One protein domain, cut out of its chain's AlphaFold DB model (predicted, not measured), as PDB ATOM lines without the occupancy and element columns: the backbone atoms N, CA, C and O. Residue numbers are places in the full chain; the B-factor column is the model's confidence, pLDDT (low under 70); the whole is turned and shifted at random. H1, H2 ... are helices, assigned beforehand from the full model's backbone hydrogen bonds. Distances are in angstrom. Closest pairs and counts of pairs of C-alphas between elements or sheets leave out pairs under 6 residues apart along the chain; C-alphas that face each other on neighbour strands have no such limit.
ATOM      1  N   ASP A  82     150.182 118.851 160.134       95.94
ATOM      2  CA  ASP A  82     150.690 120.049 159.469       95.94
ATOM      3  C   ASP A  82     150.220 120.115 158.019       95.94
ATOM      4  O   ASP A  82     149.800 121.180 157.562       95.94
ATOM      5  N   PHE A  83     150.198 118.979 157.319       95.88
ATOM      6  CA  PHE A  83     149.631 118.892 155.975       95.88
ATOM      7  C   PHE A  83     148.146 119.274 155.965       95.88
ATOM      8  O   PHE A  83     147.707 120.069 155.128       95.88
ATOM      9  N   VAL A  84     147.364 118.735 156.908       95.81
ATOM     10  CA  VAL A  84     145.926 119.030 157.017       95.81
ATOM     11  C   VAL A  84     145.706 120.512 157.313       95.81
ATOM     12  O   VAL A  84     144.915 121.167 156.630       95.81
ATOM     13  N   ARG A  85     146.455 121.064 158.274       96.94
ATOM     14  CA  ARG A  85     146.418 122.485 158.625       96.94
ATOM     15  C   ARG A  85     146.732 123.360 157.417       96.94
ATOM     16  O   ARG A  85     145.943 124.241 157.096       96.94
ATOM     17  N   GLN A  86     147.837 123.103 156.719       95.69
ATOM     18  CA  GLN A  86     148.232 123.870 155.535       95.69
ATOM     19  C   GLN A  86     147.178 123.801 154.429       95.69
ATOM     20  O   GLN A  86     146.850 124.823 153.830       95.69
ATOM     21  N   THR A  87     146.614 122.616 154.184       95.69
ATOM     22  CA  THR A  87     145.569 122.421 153.172       95.69
ATOM     23  C   THR A  87     144.323 123.237 153.506       95.69
ATOM     24  O   THR A  87     143.794 123.935 152.643       95.69
ATOM     25  N   PHE A  88     143.883 123.208 154.766       96.69
ATOM     26  CA  PHE A  88     142.724 123.977 155.208       96.69
ATOM     27  C   PHE A  88     142.986 125.486 155.163       96.69
ATOM     28  O   PHE A  88     142.186 126.236 154.608       96.69
ATOM     29  N   THR A  89     144.131 125.942 155.677       97.19
ATOM     30  CA  THR A  89     144.529 127.354 155.620       97.19
ATOM     31  C   THR A  89     144.583 127.859 154.181       97.19
ATOM     32  O   THR A  89     144.092 128.948 153.894       97.19
ATOM     33  N   ARG A  90     145.123 127.056 153.259       96.94
ATOM     34  CA  ARG A  90     145.162 127.398 151.838       96.94
ATOM     35  C   ARG A  90     143.768 127.468 151.227       96.94
ATOM     36  O   ARG A  90     143.477 128.438 150.542       96.94
ATOM     37  N   ALA A  91     142.893 126.509 151.522       97.25
ATOM     38  CA  ALA A  91     141.514 126.535 151.039       97.25
ATOM     39  C   ALA A  91     140.760 127.795 151.502       97.25
ATOM     40  O   ALA A  91     140.030 128.405 150.722       97.25
ATOM     41  N   VAL A  92     140.972 128.221 152.752       97.56
ATOM     42  CA  VAL A  92     140.397 129.463 153.292       97.56
ATOM     43  C   VAL A  92     140.951 130.687 152.560       97.56
ATOM     44  O   VAL A  92     140.178 131.546 152.137       97.56
ATOM     45  N   ALA A  93     142.272 130.758 152.373       97.88
ATOM     46  CA  ALA A  93     142.917 131.861 151.664       97.88
ATOM     47  C   ALA A  93     142.460 131.949 150.198       97.88
ATOM     48  O   ALA A  93     142.129 133.032 149.718       97.88
ATOM     49  N   ASP A  94     142.375 130.812 149.503       97.56
ATOM     50  CA  ASP A  94     141.928 130.734 148.112       97.56
ATOM     51  C   ASP A  94     140.455 131.153 147.977       97.56
ATOM     52  O   ASP A  94     140.099 131.869 147.039       97.56
ATOM     53  N   ASN A  95     139.600 130.782 148.937       97.12
ATOM     54  CA  ASN A  95     138.202 131.216 148.976       97.12
ATOM     55  C   ASN A  95     138.087 132.739 149.157       97.12
ATOM     56  O   ASN A  95     137.392 133.403 148.387       97.12
ATOM     57  N   GLN A  96     138.827 133.309 150.111       97.38
ATOM     58  CA  GLN A  96     138.854 134.758 150.335       97.38
ATOM     59  C   GLN A  96     139.382 135.512 149.111       97.38
ATOM     60  O   GLN A  96     138.812 136.529 148.713       97.38
ATOM     61  N   LEU A  97     140.437 134.996 148.475       97.62
ATOM     62  CA  LEU A  97     140.985 135.571 147.253       97.62
ATOM     63  C   LEU A  97     139.966 135.528 146.108       97.62
ATOM     64  O   LEU A  97     139.815 136.513 145.384       97.62
ATOM     65  N   ALA A  98     139.251 134.413 145.943       97.50
ATOM     66  CA  ALA A  98     138.199 134.285 144.941       97.50
ATOM     67  C   ALA A  98     137.054 135.275 145.201       97.50
ATOM     68  O   ALA A  98     136.654 135.991 144.282       97.50
ATOM     69  N   ALA A  99     136.587 135.386 146.447       97.19
ATOM     70  CA  ALA A  99     135.562 136.349 146.839       97.19
ATOM     71  C   ALA A  99     136.003 137.797 146.559       97.19
ATOM     72  O   ALA A  99     135.250 138.569 145.966       97.19
ATOM     73  N   GLY A 100     137.248 138.150 146.898       97.69
ATOM     74  CA  GLY A 100     137.819 139.468 146.614       97.69
ATOM     75  C   GLY A 100     137.915 139.769 145.115       97.69
ATOM     76  O   GLY A 100     137.584 140.872 144.686       97.69
ATOM     77  N   ARG A 101     138.298 138.783 144.293       97.69
ATOM     78  CA  ARG A 101     138.320 138.920 142.825       97.69
ATOM     79  C   ARG A 101     136.926 139.157 142.253       97.69
ATOM     80  O   ARG A 101     136.767 140.041 141.416       97.69
ATOM     81  N   VAL A 102     135.926 138.405 142.713       97.12
ATOM     82  CA  VAL A 102     134.529 138.590 142.287       97.12
ATOM     83  C   VAL A 102     134.037 139.987 142.665       97.12
ATOM     84  O   VAL A 102     133.492 140.687 141.813       97.12
ATOM     85  N   ALA A 103     134.295 140.431 143.897       97.19
ATOM     86  CA  ALA A 103     133.924 141.769 144.352       97.19
ATOM     87  C   ALA A 103     134.600 142.876 143.526       97.19
ATOM     88  O   ALA A 103     133.945 143.840 143.136       97.19
ATOM     89  N   ALA A 104     135.888 142.726 143.199       97.44
ATOM     90  CA  ALA A 104     136.620 143.694 142.384       97.44
ATOM     91  C   ALA A 104     136.085 143.776 140.945       97.44
ATOM     92  O   ALA A 104     135.925 144.871 140.409       97.44
ATOM     93  N   ILE A 105     135.768 142.632 140.326       96.94
ATOM     94  CA  ILE A 105     135.169 142.592 138.983       96.94
ATOM     95  C   ILE A 105     133.785 143.246 138.993       96.94
ATOM     96  O   ILE A 105     133.463 144.010 138.083       96.94
ATOM     97  N   GLN A 106     132.980 142.983 140.024       95.75
ATOM     98  CA  GLN A 106     131.664 143.593 140.168       95.75
ATOM     99  C   GLN A 106     131.774 145.117 140.332       95.75
ATOM    100  O   GLN A 106     131.123 145.853 139.596       95.75
ATOM    101  N   ALA A 107     132.677 145.598 141.191       96.88
ATOM    102  CA  ALA A 107     132.929 147.028 141.357       96.88
ATOM    103  C   ALA A 107     133.411 147.700 140.057       96.88
ATOM    104  O   ALA A 107     132.946 148.786 139.716       96.88
ATOM    105  N   LEU A 108     134.301 147.044 139.300       96.50
ATOM    106  CA  LEU A 108     134.758 147.535 137.997       96.50
ATOM    107  C   LEU A 108     133.600 147.641 136.998       96.50
ATOM    108  O   LEU A 108     133.476 148.652 136.309       96.50
ATOM    109  N   LYS A 109     132.751 146.611 136.922       93.38
ATOM    110  CA  LYS A 109     131.555 146.615 136.073       93.38
ATOM    111  C   LYS A 109     130.649 147.792 136.429       93.38
ATOM    112  O   LYS A 109     130.212 148.503 135.528       93.38
ATOM    113  N   ASP A 110     130.386 148.005 137.714       93.12
ATOM    114  CA  ASP A 110     129.479 149.056 138.177       93.12
ATOM    115  C   ASP A 110     130.038 150.456 137.871       93.12
ATOM    116  O   ASP A 110     129.320 151.315 137.359       93.12
ATOM    117  N   GLN A 111     131.342 150.670 138.077       94.81
ATOM    118  CA  GLN A 111     132.020 151.917 137.705       94.81
ATOM    119  C   GLN A 111     132.016 152.158 136.191       94.81
ATOM    120  O   GLN A 111     131.758 153.277 135.740       94.81
ATOM    121  N   LEU A 112     132.272 151.116 135.396       92.12
ATOM    122  CA  LEU A 112     132.247 151.209 133.940       92.12
ATOM    123  C   LEU A 112     130.842 151.549 133.435       92.12
ATOM    124  O   LEU A 112     130.703 152.406 132.566       92.12
ATOM    125  N   LEU A 113     129.804 150.928 134.002       89.19
ATOM    126  CA  LEU A 113     128.413 151.231 133.662       89.19
ATOM    127  C   LEU A 113     128.028 152.655 134.050       89.19
ATOM    128  O   LEU A 113     127.383 153.338 133.254       89.19
ATOM    129  N   ALA A 114     128.454 153.136 135.218       90.12
ATOM    130  CA  ALA A 114     128.224 154.519 135.623       90.12
ATOM    131  C   ALA A 114     128.880 155.509 134.645       90.12
ATOM    132  O   ALA A 114     128.223 156.435 134.165       90.12
ATOM    133  N   SER A 115     130.145 155.278 134.276       91.56
ATOM    134  CA  SER A 115     130.858 156.117 133.304       91.56
ATOM    135  C   SER A 115     130.240 156.046 131.905       91.56
ATOM    136  O   SER A 115     130.140 157.068 131.227       91.56
ATOM    137  N   ALA A 116     129.820 154.860 131.458       88.62
ATOM    138  CA  ALA A 116     129.180 154.675 130.161       88.62
ATOM    139  C   ALA A 116     127.800 155.342 130.109       88.62
ATOM    140  O   ALA A 116     127.465 155.952 129.102       88.62
ATOM    141  N   THR A 117     127.030 155.292 131.198       88.56
ATOM    142  CA  THR A 117     125.723 155.962 131.298       88.56
ATOM    143  C   THR A 117     125.871 157.479 131.240       88.56
ATOM    144  O   THR A 117     125.070 158.145 130.587       88.56
ATOM    145  N   ALA A 118     126.917 158.028 131.866       88.62
ATOM    146  CA  ALA A 118     127.214 159.456 131.798       88.62
ATOM    147  C   ALA A 118     127.650 159.910 130.391       88.62
ATOM    148  O   ALA A 118     127.267 160.993 129.956       88.62
ATOM    149  N   ALA A 119     128.437 159.098 129.675       91.75
ATOM    150  CA  ALA A 119     128.949 159.444 128.346       91.75
ATOM    151  C   ALA A 119     127.966 159.135 127.198       91.75
ATOM    152  O   ALA A 119     127.928 159.868 126.211       91.75
ATOM    153  N   PHE A 120     127.177 158.062 127.315       91.56
ATOM    154  CA  PHE A 120     126.314 157.515 126.259       91.56
ATOM    155  C   PHE A 120     124.965 157.013 126.821       91.56
ATOM    156  O   PHE A 120     124.720 155.802 126.879       91.56
ATOM    157  N   PRO A 121     124.056 157.918 127.222       85.94
ATOM    158  CA  PRO A 121     122.824 157.555 127.926       85.94
ATOM    159  C   PRO A 121     121.863 156.671 127.109       85.94
ATOM    160  O   PRO A 121     121.278 155.746 127.670       85.94
ATOM    161  N   GLU A 122     121.730 156.879 125.791       83.69
ATOM    162  CA  GLU A 122     120.875 156.020 124.946       83.69
ATOM    163  C   GLU A 122     121.393 154.579 124.857       83.69
ATOM    164  O   GLU A 122     120.632 153.626 125.027       83.69
ATOM    165  N   ALA A 123     122.698 154.399 124.639       82.56
ATOM    166  CA  ALA A 123     123.300 153.070 124.550       82.56
ATOM    167  C   ALA A 123     123.244 152.330 125.899       82.56
ATOM    168  O   ALA A 123     123.016 151.119 125.937       82.56
ATOM    169  N   ALA A 124     123.400 153.056 127.011       81.56
ATOM    170  CA  ALA A 124     123.281 152.500 128.355       81.56
ATOM    171  C   ALA A 124     121.855 152.011 128.669       81.56
ATOM    172  O   ALA A 124     121.693 150.945 129.262       81.56
ATOM    173  N   ALA A 125     120.820 152.731 128.221       82.50
ATOM    174  CA  ALA A 125     119.428 152.306 128.379       82.50
ATOM    175  C   ALA A 125     119.135 150.985 127.640       82.50
ATOM    176  O   ALA A 125     118.493 150.092 128.197       82.50
ATOM    177  N   VAL A 126     119.665 150.822 126.421       86.94
ATOM    178  CA  VAL A 126     119.555 149.567 125.654       86.94
ATOM    179  C   VAL A 126     120.317 148.426 126.335       86.94
ATOM    180  O   VAL A 126     119.825 147.303 126.405       86.94
ATOM    181  N   TYR A 127     121.509 148.687 126.876       85.94
ATOM    182  CA  TYR A 127     122.265 147.663 127.599       85.94
ATOM    183  C   TYR A 127     121.539 147.189 128.870       85.94
ATOM    184  O   TYR A 127     121.469 145.984 129.125       85.94
ATOM    185  N   ASN A 128     120.971 148.115 129.648       84.12
ATOM    186  CA  ASN A 128     120.240 147.781 130.872       84.12
ATOM    187  C   ASN A 128     118.986 146.949 130.579       84.12
ATOM    188  O   ASN A 128     118.783 145.930 131.238       84.12
ATOM    189  N   SER A 129     118.216 147.291 129.541       86.94
ATOM    190  CA  SER A 129     117.032 146.505 129.164       86.94
ATOM    191  C   SER A 129     117.392 145.077 128.732       86.94
ATOM    192  O   SER A 129     116.707 144.116 129.096       86.94
ATOM    193  N   VAL A 130     118.514 144.893 128.024       89.44
ATOM    194  CA  VAL A 130     119.025 143.559 127.662       89.44
ATOM    195  C   VAL A 130     119.456 142.772 128.903       89.44
ATOM    196  O   VAL A 130     119.212 141.566 128.978       89.44
ATOM    197  N   MET A 131     120.087 143.423 129.882       86.12
ATOM    198  CA  MET A 131     120.510 142.766 131.124       86.12
ATOM    199  C   MET A 131     119.325 142.348 132.000       86.12
ATOM    200  O   MET A 131     119.321 141.222 132.498       86.12
ATOM    201  N   GLU A 132     118.304 143.195 132.124       88.06
ATOM    202  CA  GLU A 132     117.050 142.865 132.816       88.06
ATOM    203  C   GLU A 132     116.345 141.678 132.148       88.06
ATOM    204  O   GLU A 132     115.959 140.719 132.819       88.06
ATOM    205  N   SER A 133     116.274 141.681 130.813       89.56
ATOM    206  CA  SER A 133     115.701 140.577 130.031       89.56
ATOM    207  C   SER A 133     116.442 139.257 130.284       89.56
ATOM    208  O   SER A 133     115.822 138.212 130.486       89.56
ATOM    209  N   LYS A 134     117.783 139.299 130.321       89.00
ATOM    210  CA  LYS A 134     118.612 138.120 130.619       89.00
ATOM    211  C   LYS A 134     118.416 137.613 132.048       89.00
ATOM    212  O   LYS A 134     118.358 136.400 132.246       89.00
ATOM    213  N   GLN A 135     118.304 138.508 133.031       87.31
ATOM    214  CA  GLN A 135     118.041 138.130 134.423       87.31
ATOM    215  C   GLN A 135     116.674 137.458 134.582       87.31
ATOM    216  O   GLN A 135     116.582 136.420 135.239       87.31
ATOM    217  N   GLN A 136     115.634 137.991 133.937       87.19
ATOM    218  CA  GLN A 136     114.297 137.393 133.953       87.19
ATOM    219  C   GLN A 136     114.281 136.007 133.295       87.19
ATOM    220  O   GLN A 136     113.698 135.072 133.846       87.19
ATOM    221  N   GLN A 137     114.986 135.833 132.169       87.50
ATOM    222  CA  GLN A 137     115.141 134.522 131.528       87.50
ATOM    223  C   GLN A 137     115.849 133.503 132.430       87.50
ATOM    224  O   GLN A 137     115.423 132.350 132.500       87.50
ATOM    225  N   GLN A 138     116.907 133.909 133.138       86.81
ATOM    226  CA  GLN A 138     117.609 133.025 134.073       86.81
ATOM    227  C   GLN A 138     116.737 132.619 135.265       86.81
ATOM    228  O   GLN A 138     116.740 131.448 135.643       86.81
ATOM    229  N   GLN A 139     115.966 133.551 135.835       86.75
ATOM    230  CA  GLN A 139     115.048 133.239 136.936       86.75
ATOM    231  C   GLN A 139     113.931 132.286 136.501       86.75
ATOM    232  O   GLN A 139     113.648 131.322 137.211       86.75
ATOM    233  N   GLN A 140     113.345 132.493 135.316       87.00
ATOM    234  CA  GLN A 140     112.333 131.579 134.776       87.00
ATOM    235  C   GLN A 140     112.892 130.173 134.534       87.00
ATOM    236  O   GLN A 140     112.230 129.191 134.864       87.00
ATOM    237  N   GLN A 141     114.118 130.052 134.014       85.69
ATOM    238  CA  GLN A 141     114.757 128.742 133.835       85.69
ATOM    239  C   GLN A 141     115.013 128.031 135.169       85.69
ATOM    240  O   GLN A 141     114.809 126.820 135.260       85.69
ATOM    241  N   GLN A 142     115.426 128.759 136.210       85.94
ATOM    242  CA  GLN A 142     115.624 128.175 137.540       85.94
ATOM    243  C   GLN A 142     114.309 127.708 138.172       85.94
ATOM    244  O   GLN A 142     114.265 126.613 138.732       85.94
ATOM    245  N   GLN A 143     113.232 128.491 138.048       85.56
ATOM    246  CA  GLN A 143     111.910 128.100 138.549       85.56
ATOM    247  C   GLN A 143     111.375 126.859 137.828       85.56
ATOM    248  O   GLN A 143     110.963 125.906 138.485       85.56
ATOM    249  N   GLN A 144     111.479 126.805 136.496       86.56
ATOM    250  CA  GLN A 144     111.055 125.630 135.726       86.56
ATOM    251  C   GLN A 144     111.840 124.363 136.097       86.56
ATOM    252  O   GLN A 144     111.266 123.275 136.145       86.56
ATOM    253  N   GLN A 145     113.143 124.478 136.384       84.00
ATOM    254  CA  GLN A 145     113.943 123.337 136.841       84.00
ATOM    255  C   GLN A 145     113.514 122.843 138.228       84.00
ATOM    256  O   GLN A 145     113.446 121.633 138.445       84.00
ATOM    257  N   GLN A 146     113.188 123.751 139.152       84.44
ATOM    258  CA  GLN A 146     112.689 123.379 140.480       84.44
ATOM    259  C   GLN A 146     111.304 122.724 140.415       84.44
ATOM    260  O   GLN A 146     111.083 121.710 141.073       84.44
ATOM    261  N   GLU A 147     110.393 123.242 139.588       86.00
ATOM    262  CA  GLU A 147     109.061 122.652 139.395       86.00
ATOM    263  C   GLU A 147     109.141 121.241 138.797       86.00
ATOM    264  O   GLU A 147     108.418 120.340 139.226       86.00
ATOM    265  N   GLN A 148     110.053 121.006 137.845       84.25
ATOM    266  CA  GLN A 148     110.277 119.671 137.285       84.25
ATOM    267  C   GLN A 148     110.839 118.686 138.316       84.25
ATOM    268  O   GLN A 148     110.406 117.533 138.340       84.25
ATOM    269  N   GLN A 149     111.763 119.127 139.176       82.88
ATOM    270  CA  GLN A 149     112.304 118.290 140.251       82.88
ATOM    271  C   GLN A 149     111.220 117.916 141.268       82.88
ATOM    272  O   GLN A 149     111.034 116.733 141.546       82.88
ATOM    273  N   GLN A 150     110.422 118.887 141.721       81.75
ATOM    274  CA  GLN A 150     109.325 118.625 142.659       81.75
ATOM    275  C   GLN A 150     108.254 117.699 142.069       81.75
ATOM    276  O   GLN A 150     107.742 116.820 142.764       81.75
ATOM    277  N   ASN A 151     107.923 117.846 140.781       82.94
ATOM    278  CA  ASN A 151     106.982 116.941 140.119       82.94
ATOM    279  C   ASN A 151     107.530 115.511 140.000       82.94
ATOM    280  O   ASN A 151     106.758 114.559 140.119       82.94
ATOM    281  N   GLN A 152     108.838 115.338 139.780       79.81
ATOM    282  CA  GLN A 152     109.468 114.014 139.788       79.81
ATOM    283  C   GLN A 152     109.460 113.390 141.188       79.81
ATOM    284  O   GLN A 152     109.113 112.217 141.320       79.81
ATOM    285  N   GLU A 153     109.761 114.166 142.230       77.69
ATOM    286  CA  GLU A 153     109.720 113.695 143.622       77.69
ATOM    287  C   GLU A 153     108.300 113.284 144.047       77.69
ATOM    288  O   GLU A 153     108.114 112.228 144.653       77.69
ATOM    289  N   GLN A 154     107.271 114.049 143.667       76.56
ATOM    290  CA  GLN A 154     105.877 113.691 143.955       76.56
ATOM    291  C   GLN A 154     105.406 112.441 143.195       76.56
ATOM    292  O   GLN A 154     104.603 111.667 143.724       76.56
ATOM    293  N   GLN A 155     105.885 112.217 141.967       74.25
ATOM    294  CA  GLN A 155     105.572 110.998 141.212       74.25
ATOM    295  C   GLN A 155     106.238 109.758 141.819       74.25
ATOM    296  O   GLN A 155     105.599 108.708 141.875       74.25
TER     297      GLN A 155
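Overview. This is residues 82 to 155 of the 168 residues of the protein "Mediator of RNA polymerase II transcription subunit 10" of Tetradesmus obliquus (UniProt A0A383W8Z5). Two long helices, H1 and H2, meet near one end and open from there as a wide, flat V, with the tight turn at Phe 120 as its point. Each arm is mostly free of the other: residues 82 to 112 of H1 and 129 to 155 of H2 stand free. The printed part has 74 residues, with two named helices in the order H1, H2 and no named strand; the class is all helix. It is extended, with a radius of gyration of the C-alphas of 20.3 A and spans of 58 by 46 by 7 A.

Along the chain. H1, residues 82 to 119, begins with C-alpha 82 at (150.690, 120.049, 159.469) and is 54.7 A long from first to last C-alpha. H2, residues 121 to 155, is 51.4 A long and ends with C-alpha 155 at (105.572, 110.998, 141.212).

Arrangement. H1 and H2 form a helical hairpin and run opposite ways at a steep tilt of 44 degrees. They touch through residues 113 to 117 of H1 and 123 to 125 of H2 alone; the closest C-alphas, of Thr 117 and Ala 124, are 5.2 A apart. In H1 and H2 every O i to N i+4 pair is within hydrogen-bond range.

Size, cuts and confidence. The two C-alphas farthest apart, of Asp 82 and Glu 122, are 58.1 A apart. The printed part has no cut, and the link from H1 to H2 is tight. Mean pLDDT of the printed part is 90.2, and no printed residue is under 70.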